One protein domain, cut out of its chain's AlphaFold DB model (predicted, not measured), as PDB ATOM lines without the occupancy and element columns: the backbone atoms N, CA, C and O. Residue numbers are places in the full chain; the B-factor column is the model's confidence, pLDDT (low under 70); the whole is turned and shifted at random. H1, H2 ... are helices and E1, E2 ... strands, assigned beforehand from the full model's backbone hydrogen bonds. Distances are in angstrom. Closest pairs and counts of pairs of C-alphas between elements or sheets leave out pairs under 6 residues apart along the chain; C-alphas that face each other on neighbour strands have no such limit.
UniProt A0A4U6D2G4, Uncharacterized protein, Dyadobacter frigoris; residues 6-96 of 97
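Overview. This is residues 6 to 96 of the 97 residues of an uncharacterized protein of Dyadobacter frigoris (UniProt A0A4U6D2G4). A small sheet of three strands has two helices over one face and no named helix over the other; the long H2 runs along E1 and E2 with its first part and then sticks out far past the sheet, while the short H1 crosses it. The printed part has 91 residues, with H1, E1, E2, E3 and H2 in that order; the sheet order is E1, E2, E3, all antiparallel, and the class is mixed. The whole is loose, with a radius of gyration of the C-alphas of 15.6 A, and a rod spanning 59 by 29 by 20 A, its length made by the free end of H2.

Along the chain. Find C-alpha 11 at (23.112, -38.346, -27.634); from there H1 runs to residue 19, 11.9 A. Next come E1, residues 24 to 30, 20.1 A, E2, residues 35 to 41, 19.5 A, and E3, residues 52 to 55, 7.1 A. H2, residues 63 to 94, runs 46.9 A to C-alpha 94 at (26.625, -14.574, -10.963).

Arrangement. E1, E2 and E3 form a meander, each strand the antiparallel neighbour of the one before. In the hairpin E1 and E2, look at N 25 and O 40, 2.8 A; in the hairpin E2 and E3, at N 39 and O 54, 2.9 A. H2 is on the sheet, over E1 and E2, at a height of 11.6 A; its closest C-alphas to E2 are Ala 66 and Gly 37, 5.5 A. H1, on the same face, runs across the strands and is closest to E3 at the C-alphas of Asp 13 and Leu 53, 5.4 A. H1 touches residues 74 to 81 of H2 alone, about perpendicular at 80 degrees, closest at the C-alphas of Ala 18 and Thr 78, 4.7 A. In H1 and H2 every O i to N i+4 pair is within hydrogen-bond range.

Size, cuts and confidence. The C-alphas of Asp 32 and Ser 96, the farthest apart, are 59.5 A from each other. Residues 83 to 96 stand free. The printed part has no cut and no long link. Residues 90 and 92 to 96 have pLDDT under 70.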
ATOM      1  N   ILE A   6      24.433 -34.103 -38.040       74.12
ATOM      2  CA  ILE A   6      24.623 -34.061 -36.582       74.12
ATOM      3  C   ILE A   6      23.408 -34.582 -35.804       74.12
ATOM      4  O   ILE A   6      23.577 -35.177 -34.744       74.12
ATOM      5  N   PHE A   7      22.185 -34.383 -36.309       79.88
ATOM      6  CA  PHE A   7      20.966 -34.828 -35.622       79.88
ATOM      7  C   PHE A   7      20.724 -36.333 -35.748       79.88
ATOM      8  O   PHE A   7      19.810 -36.853 -35.113       79.88
ATOM      9  N   ARG A   8      21.519 -37.024 -36.572       83.88
ATOM     10  CA  ARG A   8      21.505 -38.484 -36.703       83.88
ATOM     11  C   ARG A   8      22.444 -39.163 -35.705       83.88
ATOM     12  O   ARG A   8      22.404 -40.380 -35.584       83.88
ATOM     13  N   ILE A   9      23.286 -38.396 -35.011       88.44
ATOM     14  CA  ILE A   9      24.206 -38.913 -33.998       88.44
ATOM     15  C   ILE A   9      23.446 -39.054 -32.680       88.44
ATOM     16  O   ILE A   9      22.846 -38.090 -32.193       88.44
ATOM     17  N   ASP A  10      23.497 -40.246 -32.090       89.88
ATOM     18  CA  ASP A  10      22.889 -40.505 -30.790       89.88
ATOM     19  C   ASP A  10      23.496 -39.611 -29.700       89.88
ATOM     20  O   ASP A  10      24.671 -39.247 -29.729       89.88
ATOM     21  N   TYR A  11      22.692 -39.272 -28.689       89.06
ATOM     22  CA  TYR A  11      23.112 -38.346 -27.634       89.06
ATOM     23  C   TYR A  11      24.386 -38.794 -26.900       89.06
ATOM     24  O   TYR A  11      25.264 -37.973 -26.636       89.06
ATOM     25  N   GLU A  12      24.514 -40.087 -26.594       89.31
ATOM     26  CA  GLU A  12      25.713 -40.622 -25.934       89.31
ATOM     27  C   GLU A  12      26.961 -40.501 -26.818       89.31
ATOM     28  O   GLU A  12      28.065 -40.292 -26.316       89.31
ATOM     29  N   ASP A  13      26.790 -40.555 -28.136       92.00
ATOM     30  CA  ASP A  13      27.877 -40.458 -29.109       92.00
ATOM     31  C   ASP A  13      28.276 -38.999 -29.327       92.00
ATOM     32  O   ASP A  13      29.464 -38.677 -29.328       92.00
ATOM     33  N   LEU A  14      27.298 -38.090 -29.371       91.75
ATOM     34  CA  LEU A  14      27.535 -36.646 -29.303       91.75
ATOM     35  C   LEU A  14      28.307 -36.272 -28.039       91.75
ATOM     36  O   LEU A  14      29.270 -35.508 -28.103       91.75
ATOM     37  N   LYS A  15      27.907 -36.822 -26.891       90.94
ATOM     38  CA  LYS A  15      28.585 -36.591 -25.618       90.94
ATOM     39  C   LYS A  15      30.014 -37.122 -25.645       90.94
ATOM     40  O   LYS A  15      30.920 -36.429 -25.200       90.94
ATOM     41  N   MET A  16      30.233 -38.301 -26.221       91.12
ATOM     42  CA  MET A  16      31.573 -38.861 -26.380       91.12
ATOM     43  C   MET A  16      32.478 -37.957 -27.229       91.12
ATOM     44  O   MET A  16      33.600 -37.663 -26.826       91.12
ATOM     45  N   ILE A  17      31.975 -37.465 -28.367       92.38
ATOM     46  CA  ILE A  17      32.705 -36.533 -29.242       92.38
ATOM     47  C   ILE A  17      33.022 -35.224 -28.501       92.38
ATOM     48  O   ILE A  17      34.125 -34.693 -28.617       92.38
ATOM     49  N   ALA A  18      32.064 -34.715 -27.726       91.94
ATOM     50  CA  ALA A  18      32.185 -33.473 -26.970       91.94
ATOM     51  C   ALA A  18      33.139 -33.560 -25.767       91.94
ATOM     52  O   ALA A  18      33.838 -32.592 -25.459       91.94
ATOM     53  N   ASP A  19      33.115 -34.676 -25.040       89.31
ATOM     54  CA  ASP A  19      33.852 -34.850 -23.789       89.31
ATOM     55  C   ASP A  19      35.275 -35.371 -24.025       89.31
ATOM     56  O   ASP A  19      36.171 -35.013 -23.260       89.31
ATOM     57  N   HIS A  20      35.482 -36.151 -25.091       89.31
ATOM     58  CA  HIS A  20      36.751 -36.807 -25.415       89.31
ATOM     59  C   HIS A  20      37.183 -36.601 -26.879       89.31
ATOM     60  O   HIS A  20      37.442 -37.586 -27.581       89.31
ATOM     61  N   PRO A  21      37.286 -35.354 -27.383       89.25
ATOM     62  CA  PRO A  21      37.644 -35.084 -28.778       89.25
ATOM     63  C   PRO A  21      39.013 -35.659 -29.179       89.25
ATOM     64  O   PRO A  21      39.226 -36.002 -30.338       89.25
ATOM     65  N   GLU A  22      39.941 -35.811 -28.231       88.88
ATOM     66  CA  GLU A  22      41.255 -36.436 -28.428       88.88
ATOM     67  C   GLU A  22      41.190 -37.935 -28.742       88.88
ATOM     68  O   GLU A  22      42.136 -38.494 -29.295       88.88
ATOM     69  N   SER A  23      40.076 -38.577 -28.392       90.88
ATOM     70  CA  SER A  23      39.828 -39.995 -28.638       90.88
ATOM     71  C   SER A  23      39.035 -40.225 -29.925       90.88
ATOM     72  O   SER A  23      38.650 -41.358 -30.197       90.88
ATOM     73  N   ILE A  24      38.769 -39.182 -30.718       94.06
ATOM     74  CA  ILE A  24      37.967 -39.265 -31.941       94.06
ATOM     75  C   ILE A  24      38.868 -39.273 -33.175       94.06
ATOM     76  O   ILE A  24      39.758 -38.439 -33.328       94.06
ATOM     77  N   ILE A  25      38.588 -40.189 -34.098       93.69
ATOM     78  CA  ILE A  25      39.189 -40.230 -35.430       93.69
ATOM     79  C   ILE A  25      38.109 -40.201 -36.507       93.69
ATOM     80  O   ILE A  25      36.988 -40.671 -36.303       93.69
ATOM     81  N   THR A  26      38.465 -39.686 -37.680       93.88
ATOM     82  CA  THR A  26      37.659 -39.838 -38.890       93.88
ATOM     83  C   THR A  26      38.236 -40.952 -39.752       93.88
ATOM     84  O   THR A  26      39.455 -41.081 -39.892       93.88
ATOM     85  N   ARG A  27      37.365 -41.782 -40.326       93.56
ATOM     86  CA  ARG A  27      37.738 -42.789 -41.323       93.56
ATOM     87  C   ARG A  27      36.970 -42.510 -42.598       93.56
ATOM     88  O   ARG A  27      35.788 -42.188 -42.548       93.56
ATOM     89  N   ILE A  28      37.661 -42.609 -43.725       94.00
ATOM     90  CA  ILE A  28      37.063 -42.419 -45.042       94.00
ATOM     91  C   ILE A  28      37.353 -43.678 -45.840       94.00
ATOM     92  O   ILE A  28      38.501 -44.116 -45.916       94.00
ATOM     93  N   ILE A  29      36.299 -44.286 -46.366       92.81
ATOM     94  CA  ILE A  29      36.349 -45.566 -47.063       92.81
ATOM     95  C   ILE A  29      35.892 -45.315 -48.495       92.81
ATOM     96  O   ILE A  29      34.823 -44.753 -48.713       92.81
ATOM     97  N   GLU A  30      36.708 -45.702 -49.469       92.94
ATOM     98  CA  GLU A  30      36.338 -45.643 -50.884       92.94
ATOM     99  C   GLU A  30      35.380 -46.794 -51.230       92.94
ATOM    100  O   GLU A  30      35.584 -47.931 -50.795       92.94
ATOM    101  N   SER A  31      34.336 -46.493 -51.998       88.06
ATOM    102  CA  SER A  31      33.347 -47.447 -52.503       88.06
ATOM    103  C   SER A  31      33.190 -47.320 -54.024       88.06
ATOM    104  O   SER A  31      33.722 -46.402 -54.648       88.06
ATOM    105  N   ASP A  32      32.429 -48.233 -54.635       87.31
ATOM    106  CA  ASP A  32      32.181 -48.228 -56.086       87.31
ATOM    107  C   ASP A  32      31.433 -46.973 -56.577       87.31
ATOM    108  O   ASP A  32      31.477 -46.646 -57.767       87.31
ATOM    109  N   SER A  33      30.733 -46.272 -55.684       85.44
ATOM    110  CA  SER A  33      29.892 -45.120 -56.014       85.44
ATOM    111  C   SER A  33      30.328 -43.806 -55.346       85.44
ATOM    112  O   SER A  33      29.769 -42.750 -55.669       85.44
ATOM    113  N   GLY A  34      31.394 -43.821 -54.534       90.56
ATOM    114  CA  GLY A  34      31.971 -42.620 -53.938       90.56
ATOM    115  C   GLY A  34      32.840 -42.895 -52.712       90.56
ATOM    116  O   GLY A  34      33.690 -43.781 -52.705       90.56
ATOM    117  N   TYR A  35      32.651 -42.078 -51.678       91.56
ATOM    118  CA  TYR A  35      33.377 -42.161 -50.416       91.56
ATOM    119  C   TYR A  35      32.405 -42.165 -49.248       91.56
ATOM    120  O   TYR A  35      31.497 -41.343 -49.170       91.56
ATOM    121  N   ILE A  36      32.640 -43.053 -48.300       90.56
ATOM    122  CA  ILE A  36      31.874 -43.191 -47.072       90.56
ATOM    123  C   ILE A  36      32.678 -42.571 -45.934       90.56
ATOM    124  O   ILE A  36      33.879 -42.811 -45.816       90.56
ATOM    125  N   GLY A  37      32.018 -41.773 -45.098       92.50
ATOM    126  CA  GLY A  37      32.637 -41.114 -43.954       92.50
ATOM    127  C   GLY A  37      32.166 -41.682 -42.618       92.50
ATOM    128  O   GLY A  37      30.968 -41.833 -42.395       92.50
ATOM    129  N   GLU A  38      33.100 -41.929 -41.705       94.19
ATOM    130  CA  GLU A  38      32.822 -42.388 -40.346       94.19
ATOM    131  C   GLU A  38      33.533 -41.534 -39.297       94.19
ATOM    132  O   GLU A  38      34.697 -41.158 -39.460       94.19
ATOM    133  N   ILE A  39      32.865 -41.320 -38.166       94.38
ATOM    134  CA  ILE A  39      33.483 -40.856 -36.924       94.38
ATOM    135  C   ILE A  39      33.575 -42.058 -35.993       94.38
ATOM    136  O   ILE A  39      32.574 -42.731 -35.740       94.38
ATOM    137  N   ALA A  40      34.769 -42.332 -35.481       94.12
ATOM    138  CA  ALA A  40      35.022 -43.483 -34.632       94.12
ATOM    139  C   ALA A  40      35.910 -43.139 -33.434       94.12
ATOM    140  O   ALA A  40      36.664 -42.168 -33.449       94.12
ATOM    141  N   LEU A  41      35.836 -43.979 -32.404       92.81
ATOM    142  CA  LEU A  41      36.725 -43.939 -31.252       92.81
ATOM    143  C   LEU A  41      38.084 -44.566 -31.566       92.81
ATOM    144  O   LEU A  41      38.183 -45.604 -32.226       92.81
ATOM    145  N   LEU A  42      39.130 -43.949 -31.030       89.62
ATOM    146  CA  LEU A  42      40.477 -44.483 -30.991       89.62
ATOM    147  C   LEU A  42      40.589 -45.499 -29.844       89.62
ATOM    148  O   LEU A  42      40.569 -45.135 -28.672       89.62
ATOM    149  N   GLY A  43      40.751 -46.775 -30.191       82.62
ATOM    150  CA  GLY A  43      40.869 -47.864 -29.216       82.62
ATOM    151  C   GLY A  43      39.523 -48.439 -28.771       82.62
ATOM    152  O   GLY A  43      38.479 -48.131 -29.336       82.62
ATOM    153  N   GLU A  44      39.555 -49.344 -27.793       78.31
ATOM    154  CA  GLU A  44      38.356 -49.993 -27.251       78.31
ATOM    155  C   GLU A  44      37.776 -49.184 -26.091       78.31
ATOM    156  O   GLU A  44      38.504 -48.788 -25.179       78.31
ATOM    157  N   TYR A  45      36.457 -48.975 -26.098       79.81
ATOM    158  CA  TYR A  45      35.760 -48.297 -25.009       79.81
ATOM    159  C   TYR A  45      34.927 -49.296 -24.189       79.81
ATOM    160  O   TYR A  45      34.037 -49.950 -24.747       79.81
ATOM    161  N   PRO A  46      35.172 -49.432 -22.870       80.38
ATOM    162  CA  PRO A  46      34.446 -50.379 -22.034       80.38
ATOM    163  C   PRO A  46      32.931 -50.170 -22.103       80.38
ATOM    164  O   PRO A  46      32.434 -49.061 -21.922       80.38
ATOM    165  N   GLY A  47      32.192 -51.254 -22.337       78.94
ATOM    166  CA  GLY A  47      30.728 -51.226 -22.373       78.94
ATOM    167  C   GLY A  47      30.113 -50.823 -23.715       78.94
ATOM    168  O   GLY A  47      28.891 -50.744 -23.799       78.94
ATOM    169  N   ARG A  48      30.914 -50.622 -24.772       84.25
ATOM    170  CA  ARG A  48      30.411 -50.399 -26.136       84.25
ATOM    171  C   ARG A  48      30.664 -51.606 -27.031       84.25
ATOM    172  O   ARG A  48      31.737 -52.197 -27.008       84.25
ATOM    173  N   ALA A  49      29.665 -51.948 -27.843       83.25
ATOM    174  CA  ALA A  49      29.784 -52.993 -28.861       83.25
ATOM    175  C   ALA A  49      30.420 -52.480 -30.167       83.25
ATOM    176  O   ALA A  49      30.959 -53.269 -30.937       83.25
ATOM    177  N   SER A  50      30.348 -51.168 -30.416       88.44
ATOM    178  CA  SER A  50      30.902 -50.520 -31.602       88.44
ATOM    179  C   SER A  50      31.653 -49.249 -31.224       88.44
ATOM    180  O   SER A  50      31.202 -48.460 -30.386       88.44
ATOM    181  N   ASN A  51      32.785 -49.056 -31.897       91.25
ATOM    182  CA  ASN A  51      33.578 -47.834 -31.832       91.25
ATOM    183  C   ASN A  51      33.144 -46.807 -32.883       91.25
ATOM    184  O   ASN A  51      33.670 -45.702 -32.875       91.25
ATOM    185  N   ILE A  52      32.223 -47.152 -33.788       92.12
ATOM    186  CA  ILE A  52      31.639 -46.198 -34.737       92.12
ATOM    187  C   ILE A  52      30.604 -45.369 -33.979       92.12
ATOM    188  O   ILE A  52      29.693 -45.933 -33.378       92.12
ATOM    189  N   LEU A  53      30.787 -44.052 -34.003       91.38
ATOM    190  CA  LEU A  53      29.911 -43.059 -33.375       91.38
ATOM    191  C   LEU A  53      28.964 -42.417 -34.386       91.38
ATOM    192  O   LEU A  53      27.869 -41.979 -34.058       91.38
ATOM    193  N   PHE A  54      29.418 -42.318 -35.630       91.88
ATOM    194  CA  PHE A  54      28.623 -41.800 -36.724       91.88
ATOM    195  C   PHE A  54      29.099 -42.417 -38.029       91.88
ATOM    196  O   PHE A  54      30.299 -42.606 -38.242       91.88
ATOM    197  N   PHE A  55      28.144 -42.695 -38.900       89.25
ATOM    198  CA  PHE A  55      28.354 -43.149 -40.261       89.25
ATOM    199  C   PHE A  55      27.497 -42.274 -41.167       89.25
ATOM    200  O   PHE A  55      26.300 -42.114 -40.919       89.25
ATOM    201  N   HIS A  56      28.100 -41.708 -42.206       85.88
ATOM    202  CA  HIS A  56      27.357 -40.938 -43.186       85.88
ATOM    203  C   HIS A  56      26.671 -41.894 -44.173       85.88
ATOM    204  O   HIS A  56      27.344 -42.607 -44.912       85.88
ATOM    205  N   GLU A  57      25.334 -41.919 -44.156       73.56
ATOM    206  CA  GLU A  57      24.523 -42.871 -44.937       73.56
ATOM    207  C   GLU A  57      24.673 -42.697 -46.454       73.56
ATOM    208  O   GLU A  57      24.663 -43.682 -47.190       73.56
ATOM    209  N   ASP A  58      24.821 -41.452 -46.913       79.25
ATOM    210  CA  ASP A  58      25.020 -41.140 -48.326       79.25
ATOM    211  C   ASP A  58      26.513 -41.084 -48.673       79.25
ATOM    212  O   ASP A  58      27.356 -40.710 -47.859       79.25
ATOM    213  N   GLU A  59      26.863 -41.396 -49.912       82.25
ATOM    214  CA  GLU A  59      28.256 -41.328 -50.341       82.25
ATOM    215  C   GLU A  59      28.647 -39.914 -50.784       82.25
ATOM    216  O   GLU A  59      27.942 -39.225 -51.528       82.25
ATOM    217  N   PHE A  60      29.824 -39.483 -50.344       89.88
ATOM    218  CA  PHE A  60      30.479 -38.274 -50.811       89.88
ATOM    219  C   PHE A  60      31.098 -38.505 -52.189       89.88
ATOM    220  O   PHE A  60      31.606 -39.584 -52.489       89.88
ATOM    221  N   LYS A  61      31.141 -37.465 -53.030       91.31
ATOM    222  CA  LYS A  61      31.755 -37.578 -54.365       91.31
ATOM    223  C   LYS A  61      33.277 -37.620 -54.300       91.31
ATOM    224  O   LYS A  61      33.913 -38.095 -55.236       91.31
ATOM    225  N   THR A  62      33.865 -37.076 -53.234       92.81
ATOM    226  CA  THR A  62      35.315 -37.031 -53.039       92.81
ATOM    227  C   THR A  62      35.697 -37.287 -51.584       92.81
ATOM    228  O   THR A  62      34.993 -36.870 -50.662       92.81
ATOM    229  N   GLU A  63      36.875 -37.877 -51.372       93.56
ATOM    230  CA  GLU A  63      37.470 -38.066 -50.043       93.56
ATOM    231  C   GLU A  63      37.581 -36.736 -49.277       93.56
ATOM    232  O   GLU A  63      37.297 -36.648 -48.084       93.56
ATOM    233  N   LYS A  64      37.939 -35.654 -49.977       93.38
ATOM    234  CA  LYS A  64      38.078 -34.325 -49.373       93.38
ATOM    235  C   LYS A  64      36.749 -33.773 -48.860       93.38
ATOM    236  O   LYS A  64      36.734 -33.117 -47.821       93.38
ATOM    237  N   GLU A  65      35.654 -33.994 -49.583       92.00
ATOM    238  CA  GLU A  65      34.318 -33.601 -49.122       92.00
ATOM    239  C   GLU A  65      33.937 -34.371 -47.861       92.00
ATOM    240  O   GLU A  65      33.571 -33.729 -46.880       92.00
ATOM    241  N   ALA A  66      34.132 -35.695 -47.854       91.38
ATOM    242  CA  ALA A  66      33.904 -36.525 -46.673       91.38
ATOM    243  C   ALA A  66      34.719 -36.024 -45.472       91.38
ATOM    244  O   ALA A  66      34.182 -35.768 -44.400       91.38
ATOM    245  N   SER A  67      36.022 -35.798 -45.664       92.50
ATOM    246  CA  SER A  67      36.923 -35.320 -44.612       92.50
ATOM    247  C   SER A  67      36.480 -33.982 -44.017       92.50
ATOM    248  O   SER A  67      36.440 -33.823 -42.795       92.50
ATOM    249  N   ASN A  68      36.128 -33.021 -44.875       92.25
ATOM    250  CA  ASN A  68      35.692 -31.699 -44.436       92.25
ATOM    251  C   ASN A  68      34.368 -31.765 -43.673       92.25
ATOM    252  O   ASN A  68      34.221 -31.068 -42.671       92.25
ATOM    253  N   ASP A  69      33.435 -32.590 -44.139       90.00
ATOM    254  CA  ASP A  69      32.116 -32.735 -43.532       90.00
ATOM    255  C   ASP A  69      32.214 -33.343 -42.125       90.00
ATOM    256  O   ASP A  69      31.798 -32.721 -41.146       90.00
ATOM    257  N   LEU A  70      32.914 -34.474 -41.988       91.81
ATOM    258  CA  LEU A  70      33.134 -35.113 -40.687       91.81
ATOM    259  C   LEU A  70      33.898 -34.203 -39.715       91.81
ATOM    260  O   LEU A  70      33.571 -34.133 -38.530       91.81
ATOM    261  N   LYS A  71      34.907 -33.472 -40.207       91.56
ATOM    262  CA  LYS A  71      35.644 -32.505 -39.387       91.56
ATOM    263  C   LYS A  71      34.728 -31.393 -38.887       91.56
ATOM    264  O   LYS A  71      34.825 -30.999 -37.727       91.56
ATOM    265  N   GLN A  72      33.834 -30.902 -39.737       91.38
ATOM    266  CA  GLN A  72      32.884 -29.871 -39.354       91.38
ATOM    267  C   GLN A  72      31.882 -30.373 -38.313       91.38
ATOM    268  O   GLN A  72      31.600 -29.642 -37.367       91.38
ATOM    269  N   ILE A  73      31.400 -31.611 -38.440       90.88
ATOM    270  CA  ILE A  73      30.563 -32.257 -37.421       90.88
ATOM    271  C   ILE A  73      31.278 -32.250 -36.065       90.88
ATOM    272  O   ILE A  73      30.745 -31.711 -35.095       90.88
ATOM    273  N   ILE A  74      32.510 -32.768 -36.005       91.44
ATOM    274  CA  ILE A  74      33.300 -32.818 -34.765       91.44
ATOM    275  C   ILE A  74      33.492 -31.407 -34.193       91.44
ATOM    276  O   ILE A  74      33.202 -31.169 -33.023       91.44
ATOM    277  N   GLU A  75      33.911 -30.443 -35.017       91.62
ATOM    278  CA  GLU A  75      34.114 -29.061 -34.574       91.62
ATOM    279  C   GLU A  75      32.839 -28.414 -34.026       91.62
ATOM    280  O   GLU A  75      32.899 -27.680 -33.036       91.62
ATOM    281  N   THR A  76      31.692 -28.648 -34.663       91.38
ATOM    282  CA  THR A  76      30.408 -28.102 -34.217       91.38
ATOM    283  C   THR A  76      30.006 -28.688 -32.868       91.38
ATOM    284  O   THR A  76      29.602 -27.926 -31.987       91.38
ATOM    285  N   VAL A  77      30.164 -30.000 -32.673       90.88
ATOM    286  CA  VAL A  77      29.863 -30.666 -31.397       90.88
ATOM    287  C   VAL A  77      30.767 -30.145 -30.277       90.88
ATOM    288  O   VAL A  77      30.267 -29.730 -29.228       90.88
ATOM    289  N   THR A  78      32.080 -30.072 -30.508       89.56
ATOM    290  CA  THR A  78      33.042 -29.574 -29.511       89.56
ATOM    291  C   THR A  78      32.752 -28.123 -29.126       89.56
ATOM    292  O   THR A  78      32.646 -27.808 -27.941       89.56
ATOM    293  N   LYS A  79      32.524 -27.239 -30.109       90.00
ATOM    294  CA  LYS A  79      32.197 -25.823 -29.856       90.00
ATOM    295  C   LYS A  79      30.880 -25.655 -29.097       90.00
ATOM    296  O   LYS A  79      30.789 -24.795 -28.220       90.00
ATOM    297  N   ALA A  80      29.860 -26.452 -29.418       87.81
ATOM    298  CA  ALA A  80      28.588 -26.419 -28.702       87.81
ATOM    299  C   ALA A  80      28.773 -26.805 -27.225       87.81
ATOM    300  O   ALA A  80      28.302 -26.084 -26.345       87.81
ATOM    301  N   SER A  81      29.529 -27.872 -26.951       87.31
ATOM    302  CA  SER A  81      29.851 -28.313 -25.588       87.31
ATOM    303  C   SER A  81      30.609 -27.249 -24.789       87.31
ATOM    304  O   SER A  81      30.217 -26.908 -23.669       87.31
ATOM    305  N   GLU A  82      31.649 -26.651 -25.377       86.75
ATOM    306  CA  GLU A  82      32.403 -25.557 -24.753       86.75
ATOM    307  C   GLU A  82      31.506 -24.355 -24.431       86.75
ATOM    308  O   GLU A  82      31.571 -23.804 -23.330       86.75
ATOM    309  N   SER A  83      30.633 -23.964 -25.363       83.88
ATOM    310  CA  SER A  83      29.696 -22.855 -25.167       83.88
ATOM    311  C   SER A  83      28.732 -23.119 -24.009       83.88
ATOM    312  O   SER A  83      28.545 -22.247 -23.154       83.88
ATOM    313  N   THR A  84      28.178 -24.333 -23.919       81.75
ATOM    314  CA  THR A  84      27.304 -24.740 -22.812       81.75
ATOM    315  C   THR A  84      28.042 -24.707 -21.475       81.75
ATOM    316  O   THR A  84      27.552 -24.083 -20.533       81.75
ATOM    317  N   ARG A  85      29.248 -25.282 -21.393       83.62
ATOM    318  CA  ARG A  85      30.065 -25.269 -20.162       83.62
ATOM    319  C   ARG A  85      30.398 -23.844 -19.715       83.62
ATOM    320  O   ARG A  85      30.273 -23.522 -18.532       83.62
ATOM    321  N   ASN A  86      30.758 -22.970 -20.654       80.75
ATOM    322  CA  ASN A  86      31.046 -21.563 -20.376       80.75
ATOM    323  C   ASN A  86      29.801 -20.811 -19.881       80.75
ATOM    324  O   ASN A  86      29.884 -20.033 -18.933       80.75
ATOM    325  N   SER A  87      28.631 -21.068 -20.474       78.38
ATOM    326  CA  SER A  87      27.364 -20.480 -20.024       78.38
ATOM    327  C   SER A  87      27.003 -20.915 -18.601       78.38
ATOM    328  O   SER A  87      26.624 -20.086 -17.771       78.38
ATOM    329  N   GLU A  88      27.166 -22.197 -18.274       77.50
ATOM    330  CA  GLU A  88      26.916 -22.706 -16.924       77.50
ATOM    331  C   GLU A  88      27.881 -22.125 -15.887       77.50
ATOM    332  O   GLU A  88      27.457 -21.779 -14.780       77.50
ATOM    333  N   ALA A  89      29.160 -21.974 -16.241       74.44
ATOM    334  CA  ALA A  89      30.155 -21.340 -15.383       74.44
ATOM    335  C   ALA A  89      29.778 -19.882 -15.062       74.44
ATOM    336  O   ALA A  89      29.803 -19.490 -13.895       74.44
ATOM    337  N   LEU A  90      29.335 -19.118 -16.069       67.00
ATOM    338  CA  LEU A  90      28.860 -17.739 -15.904       67.00
ATOM    339  C   LEU A  90      27.601 -17.644 -15.027       67.00
ATOM    340  O   LEU A  90      27.457 -16.717 -14.232       67.00
ATOM    341  N   ARG A  91      26.671 -18.605 -15.131       71.19
ATOM    342  CA  ARG A  91      25.495 -18.644 -14.241       71.19
ATOM    343  C   ARG A  91      25.896 -18.913 -12.794       71.19
ATOM    344  O   ARG A  91      25.349 -18.280 -11.899       71.19
ATOM    345  N   LYS A  92      26.845 -19.823 -12.557       65.75
ATOM    346  CA  LYS A  92      27.329 -20.139 -11.203       65.75
ATOM    347  C   LYS A  92      28.061 -18.963 -10.561       65.75
ATOM    348  O   LYS A  92      27.834 -18.715  -9.380       65.75
ATOM    349  N   SER A  93      28.881 -18.221 -11.310       68.75
ATOM    350  CA  SER A  93      29.575 -17.043 -10.769       68.75
ATOM    351  C   SER A  93      28.601 -15.933 -10.372       68.75
ATOM    352  O   SER A  93      28.734 -15.382  -9.289       68.75
ATOM    353  N   ASN A  94      27.578 -15.669 -11.190       65.62
ATOM    354  CA  ASN A  94      26.625 -14.574 -10.963       65.62
ATOM    355  C   ASN A  94      25.530 -14.884  -9.925       65.62
ATOM    356  O   ASN A  94      24.788 -13.988  -9.541       65.62
ATOM    357  N   LEU A  95      25.376 -16.148  -9.518       61.75
ATOM    358  CA  LEU A  95      24.438 -16.578  -8.469       61.75
ATOM    359  C   LEU A  95      25.123 -16.794  -7.109       61.75
ATOM    360  O   LEU A  95      24.448 -17.139  -6.142       61.75
ATOM    361  N   SER A  96      26.451 -16.652  -7.055       57.44
ATOM    362  CA  SER A  96      27.253 -16.800  -5.832       57.44
ATOM    363  C   SER A  96      27.648 -15.452  -5.207       57.44
ATOM    364  O   SER A  96      28.379 -15.448  -4.217       57.44
TER     365      SER A  96